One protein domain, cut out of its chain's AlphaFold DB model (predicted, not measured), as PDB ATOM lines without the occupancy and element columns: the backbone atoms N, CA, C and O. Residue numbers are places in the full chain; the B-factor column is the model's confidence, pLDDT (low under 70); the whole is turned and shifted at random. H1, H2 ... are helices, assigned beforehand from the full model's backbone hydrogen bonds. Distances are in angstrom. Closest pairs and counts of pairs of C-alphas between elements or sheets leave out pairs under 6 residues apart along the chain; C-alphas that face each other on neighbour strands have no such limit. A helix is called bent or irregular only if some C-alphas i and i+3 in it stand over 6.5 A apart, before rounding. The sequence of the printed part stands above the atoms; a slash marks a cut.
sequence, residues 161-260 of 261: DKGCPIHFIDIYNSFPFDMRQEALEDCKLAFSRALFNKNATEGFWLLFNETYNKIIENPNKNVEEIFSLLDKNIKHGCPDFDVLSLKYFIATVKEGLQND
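AT A GLANCE: This is residues 161 to 260 of the 261 residues of an uncharacterized protein of Enterococcus termitis (UniProt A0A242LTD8). The two longest helices, H2 and H3, meet end to end at a corner, and H6 fills the space between them as the core of a rounded helical body. H1 packs on H6 nearly alongside it, H4 crosses H6, and the short H5 packs on H3. The printed part has 100 residues with six named helices, H1 to H6 in chain order, and no named strand; its class is all helix, with mostly crossed packing. It is compact, with a radius of gyration of the C-alphas of 13.0 A and spans of 35 by 31 by 24 A.

IN THESE COORDINATES: H2, residues 180 to 196, is 24.6 A long and begins at C-alpha 180 (-34.397, -65.110, -11.974). H3, residues 201 to 217, is 24.4 A long. H6, residues 243 to 258, is 22.8 A long and ends at C-alpha 258 (-26.961, -47.356, 3.258). H1 is residues 166 to 174, H4 223 to 229 and H5 232 to 236. H1 is irregular: C-alphas 167 and 170 are 7.2 A apart.

HOW THE PARTS SIT: H2 and H3 touch only at the corner, closest C-alphas Ala 194 and Phe 204, 6.6 A. Residues 186 to 191 of H2 touch H6, about perpendicular at 79 degrees, closest C-alphas Cys 187 and Ser 245, 4.4 A. H1 touches H6 at a shallow tilt of 31 degrees, opposite ways, closest C-alphas His 167 and Ala 251, 5.0 A. H4 touches H6, about perpendicular at 76 degrees, closest C-alphas Val 223 and Ala 251, 6.0 A. Residues 203 to 207 of H3 touch H5, closest C-alphas Leu 207 and Ile 234, 5.8 A. H2 and H4 are apart. Every O i to N i+4 pair is within hydrogen-bond range in H2, H3, H4, H5 and H6; in H1, 3 of 5.

THE WHOLE: The C-alphas farthest apart, Asp 178 and Glu 217, are 36.3 A apart. The printed part has no cut and no long link. Residues 161 to 162 and 259 to 260 have pLDDT under 70.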
ATOM      1  N   ASP A 161     -23.990 -51.961 -11.894       69.38
ATOM      2  CA  ASP A 161     -22.894 -52.830 -11.448       69.38
ATOM      3  C   ASP A 161     -23.350 -54.288 -11.255       69.38
ATOM      4  O   ASP A 161     -24.537 -54.606 -11.142       69.38
ATOM      5  N   LYS A 162     -22.384 -55.216 -11.265       59.44
ATOM      6  CA  LYS A 162     -22.642 -56.661 -11.292       59.44
ATOM      7  C   LYS A 162     -23.206 -57.162  -9.957       59.44
ATOM      8  O   LYS A 162     -22.454 -57.601  -9.094       59.44
ATOM      9  N   GLY A 163     -24.528 -57.166  -9.816       75.44
ATOM     10  CA  GLY A 163     -25.205 -57.850  -8.715       75.44
ATOM     11  C   GLY A 163     -26.686 -57.508  -8.594       75.44
ATOM     12  O   GLY A 163     -27.153 -56.503  -9.119       75.44
ATOM     13  N   CYS A 164     -27.425 -58.364  -7.893       84.00
ATOM     14  CA  CYS A 164     -28.767 -58.049  -7.414       84.00
ATOM     15  C   CYS A 164     -28.643 -57.158  -6.166       84.00
ATOM     16  O   CYS A 164     -27.882 -57.531  -5.269       84.00
ATOM     17  N   PRO A 165     -29.369 -56.028  -6.066       87.75
ATOM     18  CA  PRO A 165     -29.387 -55.228  -4.850       87.75
ATOM     19  C   PRO A 165     -29.799 -56.058  -3.637       87.75
ATOM     20  O   PRO A 165     -30.741 -56.847  -3.742       87.75
ATOM     21  N   ILE A 166     -29.140 -55.866  -2.488       88.44
ATOM     22  CA  ILE A 166     -29.406 -56.660  -1.271       88.44
ATOM     23  C   ILE A 166     -30.888 -56.596  -0.882       88.44
ATOM     24  O   ILE A 166     -31.516 -57.624  -0.638       88.44
ATOM     25  N   HIS A 167     -31.480 -55.401  -0.938       89.25
ATOM     26  CA  HIS A 167     -32.896 -55.178  -0.621       89.25
ATOM     27  C   HIS A 167     -33.871 -55.777  -1.644       89.25
ATOM     28  O   HIS A 167     -35.073 -55.800  -1.398       89.25
ATOM     29  N   PHE A 168     -33.374 -56.258  -2.786       92.25
ATOM     30  CA  PHE A 168     -34.160 -56.937  -3.817       92.25
ATOM     31  C   PHE A 168     -34.039 -58.467  -3.745       92.25
ATOM     32  O   PHE A 168     -34.799 -59.156  -4.420       92.25
ATOM     33  N   ILE A 169     -33.121 -59.018  -2.937       91.44
ATOM     34  CA  ILE A 169     -32.821 -60.462  -2.907       91.44
ATOM     35  C   ILE A 169     -34.055 -61.301  -2.562       91.44
ATOM     36  O   ILE A 169     -34.256 -62.351  -3.169       91.44
ATOM     37  N   ASP A 170     -34.900 -60.848  -1.637       90.88
ATOM     38  CA  ASP A 170     -36.106 -61.590  -1.250       90.88
ATOM     39  C   ASP A 170     -37.120 -61.662  -2.399       90.88
ATOM     40  O   ASP A 170     -37.662 -62.729  -2.693       90.88
ATOM     41  N   ILE A 171     -37.307 -60.548  -3.117       91.50
ATOM     42  CA  ILE A 171     -38.148 -60.489  -4.320       91.50
ATOM     43  C   ILE A 171     -37.538 -61.379  -5.407       91.50
ATOM     44  O   ILE A 171     -38.231 -62.211  -5.987       91.50
ATOM     45  N   TYR A 172     -36.229 -61.277  -5.632       90.25
ATOM     46  CA  TYR A 172     -35.494 -62.094  -6.593       90.25
ATOM     47  C   TYR A 172     -35.618 -63.600  -6.297       90.25
ATOM     48  O   TYR A 172     -35.872 -64.403  -7.194       90.25
ATOM     49  N   ASN A 173     -35.501 -64.007  -5.034       91.38
ATOM     50  CA  ASN A 173     -35.596 -65.409  -4.631       91.38
ATOM     51  C   ASN A 173     -37.024 -65.969  -4.692       91.38
ATOM     52  O   ASN A 173     -37.176 -67.192  -4.736       91.38
ATOM     53  N   SER A 174     -38.046 -65.109  -4.746       91.19
ATOM     54  CA  SER A 174     -39.436 -65.532  -4.961       91.19
ATOM     55  C   SER A 174     -39.691 -66.067  -6.377       91.19
ATOM     56  O   SER A 174     -40.621 -66.850  -6.576       91.19
ATOM     57  N   PHE A 175     -38.845 -65.710  -7.353       88.31
ATOM     58  CA  PHE A 175     -38.953 -66.220  -8.717       88.31
ATOM     59  C   PHE A 175     -38.436 -67.662  -8.850       88.31
ATOM     60  O   PHE A 175     -37.501 -68.063  -8.135       88.31
ATOM     61  N   PRO A 176     -38.969 -68.425  -9.826       92.44
ATOM     62  CA  PRO A 176     -38.375 -69.679 -10.278       92.44
ATOM     63  C   PRO A 176     -36.899 -69.503 -10.650       92.44
ATOM     64  O   PRO A 176     -36.517 -68.495 -11.243       92.44
ATOM     65  N   PHE A 177     -36.060 -70.475 -10.283       88.44
ATOM     66  CA  PHE A 177     -34.600 -70.397 -10.430       88.44
ATOM     67  C   PHE A 177     -34.144 -70.051 -11.857       88.44
ATOM     68  O   PHE A 177     -33.214 -69.267 -12.032       88.44
ATOM     69  N   ASP A 178     -34.819 -70.610 -12.854       91.31
ATOM     70  CA  ASP A 178     -34.575 -70.436 -14.284       91.31
ATOM     71  C   ASP A 178     -34.964 -69.049 -14.818       91.31
ATOM     72  O   ASP A 178     -34.326 -68.564 -15.747       91.31
ATOM     73  N   MET A 179     -35.932 -68.369 -14.198       91.25
ATOM     74  CA  MET A 179     -36.404 -67.043 -14.634       91.25
ATOM     75  C   MET A 179     -35.708 -65.870 -13.933       91.25
ATOM     76  O   MET A 179     -35.810 -64.721 -14.358       91.25
ATOM     77  N   ARG A 180     -35.002 -66.136 -12.834       90.56
ATOM     78  CA  ARG A 180     -34.397 -65.110 -11.974       90.56
ATOM     79  C   ARG A 180     -33.468 -64.146 -12.713       90.56
ATOM     80  O   ARG A 180     -33.543 -62.938 -12.506       90.56
ATOM     81  N   GLN A 181     -32.576 -64.682 -13.545       89.62
ATOM     82  CA  GLN A 181     -31.614 -63.866 -14.293       89.62
ATOM     83  C   GLN A 181     -32.308 -63.001 -15.345       89.62
ATOM     84  O   GLN A 181     -31.999 -61.820 -15.444       89.62
ATOM     85  N   GLU A 182     -33.276 -63.563 -16.070       91.31
ATOM     86  CA  GLU A 182     -34.071 -62.832 -17.061       91.31
ATOM     87  C   GLU A 182     -34.825 -61.665 -16.410       91.31
ATOM     88  O   GLU A 182     -34.653 -60.520 -16.820       91.31
ATOM     89  N   ALA A 183     -35.535 -61.922 -15.307       90.31
ATOM     90  CA  ALA A 183     -36.255 -60.885 -14.567       90.31
ATOM     91  C   ALA A 183     -35.334 -59.760 -14.060       90.31
ATOM     92  O   ALA A 183     -35.705 -58.583 -14.076       90.31
ATOM     93  N   LEU A 184     -34.121 -60.101 -13.609       91.12
ATOM     94  CA  LEU A 184     -33.131 -59.117 -13.168       91.12
ATOM     95  C   LEU A 184     -32.620 -58.257 -14.335       91.12
ATOM     96  O   LEU A 184     -32.491 -57.040 -14.183       91.12
ATOM     97  N   GLU A 185     -32.329 -58.863 -15.485       90.00
ATOM     98  CA  GLU A 185     -31.895 -58.128 -16.677       90.00
ATOM     99  C   GLU A 185     -33.011 -57.227 -17.224       90.00
ATOM    100  O   GLU A 185     -32.750 -56.067 -17.546       90.00
ATOM    101  N   ASP A 186     -34.265 -57.680 -17.212       91.50
ATOM    102  CA  ASP A 186     -35.417 -56.854 -17.588       91.50
ATOM    103  C   ASP A 186     -35.578 -55.630 -16.680       91.50
ATOM    104  O   ASP A 186     -35.823 -54.519 -17.166       91.50
ATOM    105  N   CYS A 187     -35.353 -55.792 -15.372       92.38
ATOM    106  CA  CYS A 187     -35.348 -54.675 -14.427       92.38
ATOM    107  C   CYS A 187     -34.236 -53.664 -14.735       92.38
ATOM    108  O   CYS A 187     -34.479 -52.452 -14.737       92.38
ATOM    109  N   LYS A 188     -33.022 -54.139 -15.037       89.62
ATOM    110  CA  LYS A 188     -31.902 -53.269 -15.438       89.62
ATOM    111  C   LYS A 188     -32.200 -52.541 -16.744       89.62
ATOM    112  O   LYS A 188     -31.907 -51.351 -16.859       89.62
ATOM    113  N   LEU A 189     -32.805 -53.222 -17.716       89.62
ATOM    114  CA  LEU A 189     -33.213 -52.623 -18.984       89.62
ATOM    115  C   LEU A 189     -34.295 -51.559 -18.782       89.62
ATOM    116  O   LEU A 189     -34.207 -50.498 -19.396       89.62
ATOM    117  N   ALA A 190     -35.278 -51.801 -17.914       91.75
ATOM    118  CA  ALA A 190     -36.304 -50.822 -17.558       91.75
ATOM    119  C   ALA A 190     -35.703 -49.573 -16.900       91.75
ATOM    120  O   ALA A 190     -35.976 -48.457 -17.344       91.75
ATOM    121  N   PHE A 191     -34.801 -49.748 -15.929       89.69
ATOM    122  CA  PHE A 191     -34.095 -48.621 -15.315       89.69
ATOM    123  C   PHE A 191     -33.244 -47.869 -16.352       89.69
ATOM    124  O   PHE A 191     -33.302 -46.643 -16.441       89.69
ATOM    125  N   SER A 192     -32.517 -48.585 -17.212       85.75
ATOM    126  CA  SER A 192     -31.786 -47.972 -18.322       85.75
ATOM    127  C   SER A 192     -32.722 -47.117 -19.186       85.75
ATOM    128  O   SER A 192     -32.512 -45.911 -19.307       85.75
ATOM    129  N   ARG A 193     -33.824 -47.682 -19.697       88.69
ATOM    130  CA  ARG A 193     -34.812 -46.932 -20.489       88.69
ATOM    131  C   ARG A 193     -35.298 -45.677 -19.764       88.69
ATOM    132  O   ARG A 193     -35.204 -44.601 -20.349       88.69
ATOM    133  N   ALA A 194     -35.691 -45.791 -18.494       87.94
ATOM    134  CA  ALA A 194     -36.141 -44.660 -17.683       87.94
ATOM    135  C   ALA A 194     -35.086 -43.539 -17.595       87.94
ATOM    136  O   ALA A 194     -35.400 -42.360 -17.760       87.94
ATOM    137  N   LEU A 195     -33.812 -43.898 -17.416       82.06
ATOM    138  CA  LEU A 195     -32.707 -42.943 -17.302       82.06
ATOM    139  C   LEU A 195     -32.423 -42.184 -18.612       82.06
ATOM    140  O   LEU A 195     -32.095 -40.985 -18.614       82.06
ATOM    141  N   PHE A 196     -32.521 -42.890 -19.741       81.62
ATOM    142  CA  PHE A 196     -32.229 -42.348 -21.069       81.62
ATOM    143  C   PHE A 196     -33.469 -41.761 -21.775       81.62
ATOM    144  O   PHE A 196     -33.314 -41.101 -22.809       81.62
ATOM    145  N   ASN A 197     -34.676 -41.924 -21.222       83.94
ATOM    146  CA  ASN A 197     -35.912 -41.401 -21.802       83.94
ATOM    147  C   ASN A 197     -36.007 -39.870 -21.662       83.94
ATOM    148  O   ASN A 197     -36.283 -39.311 -20.598       83.94
ATOM    149  N   LYS A 198     -35.805 -39.163 -22.780       80.94
ATOM    150  CA  LYS A 198     -35.885 -37.693 -22.839       80.94
ATOM    151  C   LYS A 198     -37.302 -37.161 -22.602       80.94
ATOM    152  O   LYS A 198     -37.441 -36.068 -22.065       80.94
ATOM    153  N   ASN A 199     -38.327 -37.933 -22.967       84.62
ATOM    154  CA  ASN A 199     -39.726 -37.511 -22.882       84.62
ATOM    155  C   ASN A 199     -40.285 -37.630 -21.457       84.62
ATOM    156  O   ASN A 199     -41.218 -36.916 -21.115       84.62
ATOM    157  N   ALA A 200     -39.701 -38.501 -20.629       84.94
ATOM    158  CA  ALA A 200     -40.112 -38.737 -19.242       84.94
ATOM    159  C   ALA A 200     -39.032 -38.333 -18.219       84.94
ATOM    160  O   ALA A 200     -39.055 -38.777 -17.075       84.94
ATOM    161  N   THR A 201     -38.070 -37.484 -18.612       81.31
ATOM    162  CA  THR A 201     -36.948 -37.099 -17.735       81.31
ATOM    163  C   THR A 201     -37.419 -36.406 -16.450       81.31
ATOM    164  O   THR A 201     -36.852 -36.657 -15.395       81.31
ATOM    165  N   GLU A 202     -38.439 -35.549 -16.519       82.44
ATOM    166  CA  GLU A 202     -38.995 -34.886 -15.328       82.44
ATOM    167  C   GLU A 202     -39.675 -35.890 -14.389       82.44
ATOM    168  O   GLU A 202     -39.393 -35.905 -13.193       82.44
ATOM    169  N   GLY A 203     -40.488 -36.797 -14.943       86.19
ATOM    170  CA  GLY A 203     -41.116 -37.875 -14.181       86.19
ATOM    171  C   GLY A 203     -40.090 -38.745 -13.457       86.19
ATOM    172  O   GLY A 203     -40.256 -39.015 -12.268       86.19
ATOM    173  N   PHE A 204     -38.997 -39.114 -14.138       88.00
ATOM    174  CA  PHE A 204     -37.904 -39.888 -13.544       88.00
ATOM    175  C   PHE A 204     -37.310 -39.199 -12.314       88.00
ATOM    176  O   PHE A 204     -37.142 -39.833 -11.272       88.00
ATOM    177  N   TRP A 205     -37.012 -37.903 -12.408       84.12
ATOM    178  CA  TRP A 205     -36.412 -37.173 -11.295       84.12
ATOM    179  C   TRP A 205     -37.381 -36.955 -10.131       84.12
ATOM    180  O   TRP A 205     -36.967 -37.074  -8.978       84.12
ATOM    181  N   LEU A 206     -38.668 -36.720 -10.409       86.44
ATOM    182  CA  LEU A 206     -39.704 -36.668  -9.372       86.44
ATOM    183  C   LEU A 206     -39.810 -38.000  -8.621       86.44
ATOM    184  O   LEU A 206     -39.810 -38.012  -7.389       86.44
ATOM    185  N   LEU A 207     -39.830 -39.117  -9.352       90.19
ATOM    186  CA  LEU A 207     -39.857 -40.458  -8.773       90.19
ATOM    187  C   LEU A 207     -38.607 -40.750  -7.940       90.19
ATOM    188  O   LEU A 207     -38.709 -41.295  -6.839       90.19
ATOM    189  N   PHE A 208     -37.430 -40.389  -8.457       87.94
ATOM    190  CA  PHE A 208     -36.168 -40.561  -7.748       87.94
ATOM    191  C   PHE A 208     -36.172 -39.790  -6.426       87.94
ATOM    192  O   PHE A 208     -35.860 -40.370  -5.386       87.94
ATOM    193  N   ASN A 209     -36.587 -38.523  -6.442       83.81
ATOM    194  CA  ASN A 209     -36.659 -37.695  -5.241       83.81
ATOM    195  C   ASN A 209     -37.658 -38.228  -4.217       83.81
ATOM    196  O   ASN A 209     -37.351 -38.309  -3.030       83.81
ATOM    197  N   GLU A 210     -38.856 -38.610  -4.658       87.62
ATOM    198  CA  GLU A 210     -39.854 -39.165  -3.749       87.62
ATOM    199  C   GLU A 210     -39.347 -40.462  -3.107       87.62
ATOM    200  O   GLU A 210     -39.420 -40.624  -1.891       87.62
ATOM    201  N   THR A 211     -38.753 -41.351  -3.910       89.88
ATOM    202  CA  THR A 211     -38.146 -42.602  -3.434       89.88
ATOM    203  C   THR A 211     -37.053 -42.335  -2.409       89.88
ATOM    204  O   THR A 211     -37.077 -42.912  -1.321       89.88
ATOM    205  N   TYR A 212     -36.137 -41.423  -2.726       86.12
ATOM    206  CA  TYR A 212     -35.065 -40.990  -1.838       86.12
ATOM    207  C   TYR A 212     -35.618 -40.478  -0.496       86.12
ATOM    208  O   TYR A 212     -35.261 -41.001   0.561       86.12
ATOM    209  N   ASN A 213     -36.567 -39.536  -0.527       85.25
ATOM    210  CA  ASN A 213     -37.163 -38.961   0.683       85.25
ATOM    211  C   ASN A 213     -37.893 -40.019   1.515       85.25
ATOM    212  O   ASN A 213     -37.734 -40.062   2.734       85.25
ATOM    213  N   LYS A 214     -38.642 -40.931   0.880       90.00
ATOM    214  CA  LYS A 214     -39.349 -41.999   1.601       90.00
ATOM    215  C   LYS A 214     -38.403 -42.979   2.277       90.00
ATOM    216  O   LYS A 214     -38.734 -43.450   3.368       90.00
ATOM    217  N   ILE A 215     -37.250 -43.263   1.673       89.19
ATOM    218  CA  ILE A 215     -36.217 -44.111   2.277       89.19
ATOM    219  C   ILE A 215     -35.599 -43.422   3.499       89.19
ATOM    220  O   ILE A 215     -35.487 -44.068   4.541       89.19
ATOM    221  N   ILE A 216     -35.265 -42.131   3.412       84.69
ATOM    222  CA  ILE A 216     -34.698 -41.371   4.542       84.69
ATOM    223  C   ILE A 216     -35.704 -41.214   5.684       84.69
ATOM    224  O   ILE A 216     -35.358 -41.434   6.842       84.69
ATOM    225  N   GLU A 217     -36.960 -40.884   5.375       87.06
ATOM    226  CA  GLU A 217     -38.037 -40.779   6.369       87.06
ATOM    227  C   GLU A 217     -38.335 -42.129   7.048       87.06
ATOM    228  O   GLU A 217     -38.872 -42.168   8.155       87.06
ATOM    229  N   ASN A 218     -38.035 -43.252   6.382       88.69
ATOM    230  CA  ASN A 218     -38.410 -44.592   6.829       88.69
ATOM    231  C   ASN A 218     -37.282 -45.627   6.609       88.69
ATOM    232  O   ASN A 218     -37.463 -46.589   5.852       88.69
ATOM    233  N   PRO A 219     -36.137 -45.512   7.306       86.00
ATOM    234  CA  PRO A 219     -34.941 -46.313   7.016       86.00
ATOM    235  C   PRO A 219     -35.154 -47.824   7.197       86.00
ATOM    236  O   PRO A 219     -34.571 -48.629   6.466       86.00
ATOM    237  N   ASN A 220     -36.044 -48.218   8.111       89.19
ATOM    238  CA  ASN A 220     -36.319 -49.619   8.446       89.19
ATOM    239  C   ASN A 220     -37.343 -50.298   7.523       89.19
ATOM    240  O   ASN A 220     -37.504 -51.512   7.604       89.19
ATOM    241  N   LYS A 221     -38.043 -49.546   6.663       92.75
ATOM    242  CA  LYS A 221     -39.058 -50.118   5.768       92.75
ATOM    243  C   LYS A 221     -38.419 -50.878   4.613       92.75
ATOM    244  O   LYS A 221     -37.424 -50.420   4.044       92.75
ATOM    245  N   ASN A 222     -38.989 -52.017   4.243       92.31
ATOM    246  CA  ASN A 222     -38.537 -52.805   3.099       92.31
ATOM    247  C   ASN A 222     -39.029 -52.206   1.762       92.31
ATOM    248  O   ASN A 222     -39.782 -51.232   1.724       92.31
ATOM    249  N   VAL A 223     -38.587 -52.787   0.648       93.81
ATOM    250  CA  VAL A 223     -38.887 -52.293  -0.707       93.81
ATOM    251  C   VAL A 223     -40.387 -52.259  -1.012       93.81
ATOM    252  O   VAL A 223     -40.854 -51.301  -1.622       93.81
ATOM    253  N   GLU A 224     -41.153 -53.258  -0.570       93.38
ATOM    254  CA  GLU A 224     -42.608 -53.330  -0.781       93.38
ATOM    255  C   GLU A 224     -43.348 -52.223  -0.022       93.38
ATOM    256  O   GLU A 224     -44.279 -51.594  -0.538       93.38
ATOM    257  N   GLU A 225     -42.910 -51.952   1.207       94.25
ATOM    258  CA  GLU A 225     -43.470 -50.892   2.039       94.25
ATOM    259  C   GLU A 225     -43.167 -49.512   1.451       94.25
ATOM    260  O   GLU A 225     -44.074 -48.687   1.344       94.25
ATOM    261  N   ILE A 226     -41.926 -49.266   1.010       94.50
ATOM    262  CA  ILE A 226     -41.562 -48.014   0.328       94.50
ATOM    263  C   ILE A 226     -42.349 -47.867  -0.977       94.50
ATOM    264  O   ILE A 226     -42.950 -46.818  -1.206       94.50
ATOM    265  N   PHE A 227     -42.434 -48.925  -1.789       95.00
ATOM    266  CA  PHE A 227     -43.229 -48.930  -3.017       95.00
ATOM    267  C   PHE A 227     -44.683 -48.539  -2.745       95.00
ATOM    268  O   PHE A 227     -45.272 -47.776  -3.509       95.00
ATOM    269  N   SER A 228     -45.270 -49.016  -1.651       93.88
ATOM    270  CA  SER A 228     -46.658 -48.714  -1.288       93.88
ATOM    271  C   SER A 228     -46.872 -47.261  -0.848       93.88
ATOM    272  O   SER A 228     -47.974 -46.742  -1.022       93.88
ATOM    273  N   LEU A 229     -45.838 -46.595  -0.322       93.44
ATOM    274  CA  LEU A 229     -45.897 -45.198   0.131       93.44
ATOM    275  C   LEU A 229     -45.760 -44.169  -0.991       93.44
ATOM    276  O   LEU A 229     -46.154 -43.025  -0.792       93.44
ATOM    277  N   LEU A 230     -45.189 -44.564  -2.130       92.31
ATOM    278  CA  LEU A 230     -45.020 -43.687  -3.286       92.31
ATOM    279  C   LEU A 230     -46.374 -43.298  -3.903       92.31
ATOM    280  O   LEU A 230     -47.247 -44.162  -4.106       92.31
ATOM    281  N   ASP A 231     -46.526 -42.024  -4.255       91.69
ATOM    282  CA  ASP A 231     -47.726 -41.466  -4.870       91.69
ATOM    283  C   ASP A 231     -48.031 -42.141  -6.218       91.69
ATOM    284  O   ASP A 231     -47.154 -42.425  -7.039       91.69
ATOM    285  N   LYS A 232     -49.315 -42.422  -6.466       89.50
ATOM    286  CA  LYS A 232     -49.747 -43.104  -7.695       89.50
ATOM    287  C   LYS A 232     -49.451 -42.277  -8.944       89.50
ATOM    288  O   LYS A 232     -49.044 -42.846  -9.954       89.50
ATOM    289  N   ASN A 233     -49.633 -40.962  -8.889       88.12
ATOM    290  CA  ASN A 233     -49.367 -40.072 -10.014       88.12
ATOM    291  C   ASN A 233     -47.869 -40.014 -10.323       88.12
ATOM    292  O   ASN A 233     -47.497 -40.011 -11.495       88.12
ATOM    293  N   ILE A 234     -47.014 -40.052  -9.296       86.88
ATOM    294  CA  ILE A 234     -45.557 -40.068  -9.480       86.88
ATOM    295  C   ILE A 234     -45.107 -41.380 -10.138       86.88
ATOM    296  O   ILE A 234     -44.331 -41.347 -11.094       86.88
ATOM    297  N   LYS A 235     -45.677 -42.526  -9.736       89.12
ATOM    298  CA  LYS A 235     -45.454 -43.815 -10.425       89.12
ATOM    299  C   LYS A 235     -45.855 -43.753 -11.900       89.12
ATOM    300  O   LYS A 235     -45.088 -44.167 -12.761       89.12
ATOM    301  N   HIS A 236     -47.039 -43.216 -12.198       85.50
ATOM    302  CA  HIS A 236     -47.531 -43.090 -13.573       85.50
ATOM    303  C   HIS A 236     -46.724 -42.095 -14.424       85.50
ATOM    304  O   HIS A 236     -46.715 -42.219 -15.647       85.50
ATOM    305  N   GLY A 237     -46.015 -41.152 -13.796       84.81
ATOM    306  CA  GLY A 237     -45.095 -40.228 -14.463       84.81
ATOM    307  C   GLY A 237     -43.841 -40.892 -15.044       84.81
ATOM    308  O   GLY A 237     -43.148 -40.268 -15.847       84.81
ATOM    309  N   CYS A 238     -43.558 -42.150 -14.686       87.31
ATOM    310  CA  CYS A 238     -42.446 -42.937 -15.218       87.31
ATOM    311  C   CYS A 238     -42.945 -44.180 -15.969       87.31
ATOM    312  O   CYS A 238     -42.997 -45.266 -15.391       87.31
ATOM    313  N   PRO A 239     -43.280 -44.063 -17.264       89.12
ATOM    314  CA  PRO A 239     -43.884 -45.162 -18.021       89.12
ATOM    315  C   PRO A 239     -42.925 -46.333 -18.285       89.12
ATOM    316  O   PRO A 239     -43.371 -47.417 -18.644       89.12
ATOM    317  N   ASP A 240     -41.615 -46.119 -18.136       91.94
ATOM    318  CA  ASP A 240     -40.589 -47.136 -18.384       91.94
ATOM    319  C   ASP A 240     -40.502 -48.202 -17.279       91.94
ATOM    320  O   ASP A 240     -39.894 -49.252 -17.505       91.94
ATOM    321  N   PHE A 241     -41.099 -47.940 -16.110       92.62
ATOM    322  CA  PHE A 241     -41.132 -48.864 -14.982       92.62
ATOM    323  C   PHE A 241     -42.478 -49.585 -14.877       92.62
ATOM    324  O   PHE A 241     -43.542 -48.973 -14.799       92.62
ATOM    325  N   ASP A 242     -42.411 -50.907 -14.777       92.12
ATOM    326  CA  ASP A 242     -43.486 -51.728 -14.230       92.12
ATOM    327  C   ASP A 242     -43.330 -51.899 -12.706       92.12
ATOM    328  O   ASP A 242     -42.410 -51.372 -12.074       92.12
ATOM    329  N   VAL A 243     -44.240 -52.653 -12.085       92.56
ATOM    330  CA  VAL A 243     -44.223 -52.883 -10.632       92.56
ATOM    331  C   VAL A 243     -42.903 -53.502 -10.166       92.56
ATOM    332  O   VAL A 243     -42.396 -53.134  -9.107       92.56
ATOM    333  N   LEU A 244     -42.351 -54.446 -10.928       93.00
ATOM    334  CA  LEU A 244     -41.166 -55.196 -10.527       93.00
ATOM    335  C   LEU A 244     -39.898 -54.352 -10.669       93.00
ATOM    336  O   LEU A 244     -39.114 -54.232  -9.727       93.00
ATOM    337  N   SER A 245     -39.725 -53.727 -11.826       93.75
ATOM    338  CA  SER A 245     -38.598 -52.847 -12.120       93.75
ATOM    339  C   SER A 245     -38.593 -51.590 -11.247       93.75
ATOM    340  O   SER A 245     -37.517 -51.121 -10.875       93.75
ATOM    341  N   LEU A 246     -39.760 -51.094 -10.815       95.06
ATOM    342  CA  LEU A 246     -39.824 -50.023  -9.820       95.06
ATOM    343  C   LEU A 246     -39.350 -50.489  -8.434       95.06
ATOM    344  O   LEU A 246     -38.630 -49.769  -7.745       95.06
ATOM    345  N   LYS A 247     -39.700 -51.709  -8.018       94.88
ATOM    346  CA  LYS A 247     -39.172 -52.293  -6.774       94.88
ATOM    347  C   LYS A 247     -37.662 -52.500  -6.851       94.88
ATOM    348  O   LYS A 247     -36.960 -52.195  -5.889       94.88
ATOM    349  N   TYR A 248     -37.154 -52.946  -8.000       93.56
ATOM    350  CA  TYR A 248     -35.716 -53.015  -8.255       93.56
ATOM    351  C   TYR A 248     -35.056 -51.639  -8.102       93.56
ATOM    352  O   TYR A 248     -34.090 -51.509  -7.356       93.56
ATOM    353  N   PHE A 249     -35.622 -50.600  -8.721       92.56
ATOM    354  CA  PHE A 249     -35.139 -49.223  -8.597       92.56
ATOM    355  C   PHE A 249     -35.081 -48.750  -7.135       92.56
ATOM    356  O   PHE A 249     -34.038 -48.275  -6.686       92.56
ATOM    357  N   ILE A 250     -36.158 -48.947  -6.366       93.25
ATOM    358  CA  ILE A 250     -36.206 -48.608  -4.933       93.25
ATOM    359  C   ILE A 250     -35.107 -49.349  -4.162       93.25
ATOM    360  O   ILE A 250     -34.427 -48.749  -3.331       93.25
ATOM    361  N   ALA A 251     -34.912 -50.640  -4.443       91.81
ATOM    362  CA  ALA A 251     -33.875 -51.440  -3.806       91.81
ATOM    363  C   ALA A 251     -32.466 -50.916  -4.115       91.81
ATOM    364  O   ALA A 251     -31.638 -50.838  -3.207       91.81
ATOM    365  N   THR A 252     -32.207 -50.522  -5.368       89.38
ATOM    366  CA  THR A 252     -30.933 -49.927  -5.794       89.38
ATOM    367  C   THR A 252     -30.665 -48.603  -5.086       89.38
ATOM    368  O   THR A 252     -29.566 -48.408  -4.570       89.38
ATOM    369  N   VAL A 253     -31.660 -47.711  -5.017       88.38
ATOM    370  CA  VAL A 253     -31.524 -46.433  -4.300       88.38
ATOM    371  C   VAL A 253     -31.285 -46.687  -2.810       88.38
ATOM    372  O   VAL A 253     -30.355 -46.129  -2.238       88.38
ATOM    373  N   LYS A 254     -32.058 -47.583  -2.182       88.00
ATOM    374  CA  LYS A 254     -31.935 -47.899  -0.750       88.00
ATOM    375  C   LYS A 254     -30.575 -48.489  -0.383       88.00
ATOM    376  O   LYS A 254     -30.007 -48.106   0.632       88.00
ATOM    377  N   GLU A 255     -30.065 -49.424  -1.182       85.75
ATOM    378  CA  GLU A 255     -28.733 -50.004  -0.976       85.75
ATOM    379  C   GLU A 255     -27.643 -48.942  -1.121       85.75
ATOM    380  O   GLU A 255     -26.708 -48.914  -0.328       85.75
ATOM    381  N   GLY A 256     -27.793 -48.054  -2.105       78.88
ATOM    382  CA  GLY A 256     -26.877 -46.947  -2.320       78.88
ATOM    383  C   GLY A 256     -26.741 -46.020  -1.110       78.88
ATOM    384  O   GLY A 256     -25.634 -45.775  -0.646       78.88
ATOM    385  N   LEU A 257     -27.872 -45.603  -0.530       78.25
ATOM    386  CA  LEU A 257     -27.910 -44.703   0.635       78.25
ATOM    387  C   LEU A 257     -27.416 -45.338   1.942       78.25
ATOM    388  O   LEU A 257     -27.081 -44.630   2.885       78.25
ATOM    389  N   GLN A 258     -27.416 -46.667   2.046       73.38
ATOM    390  CA  GLN A 258     -26.961 -47.356   3.258       73.38
ATOM    391  C   GLN A 258     -25.444 -47.575   3.301       73.38
ATOM    392  O   GLN A 258     -24.928 -47.877   4.373       73.38
ATOM    393  N   ASN A 259     -24.733 -47.396   2.183       57.66
ATOM    394  CA  ASN A 259     -23.269 -47.497   2.130       57.66
ATOM    395  C   ASN A 259     -22.549 -46.192   2.545       57.66
ATOM    396  O   ASN A 259     -21.337 -46.096   2.364       57.66
ATOM    397  N   ASP A 260     -23.268 -45.210   3.101       43.31
ATOM    398  CA  ASP A 260     -22.722 -43.934   3.602       43.31
ATOM    399  C   ASP A 260     -22.272 -43.981   5.084       43.31
ATOM    400  O   ASP A 260     -22.043 -42.934   5.695       43.31
TER     401      ASP A 260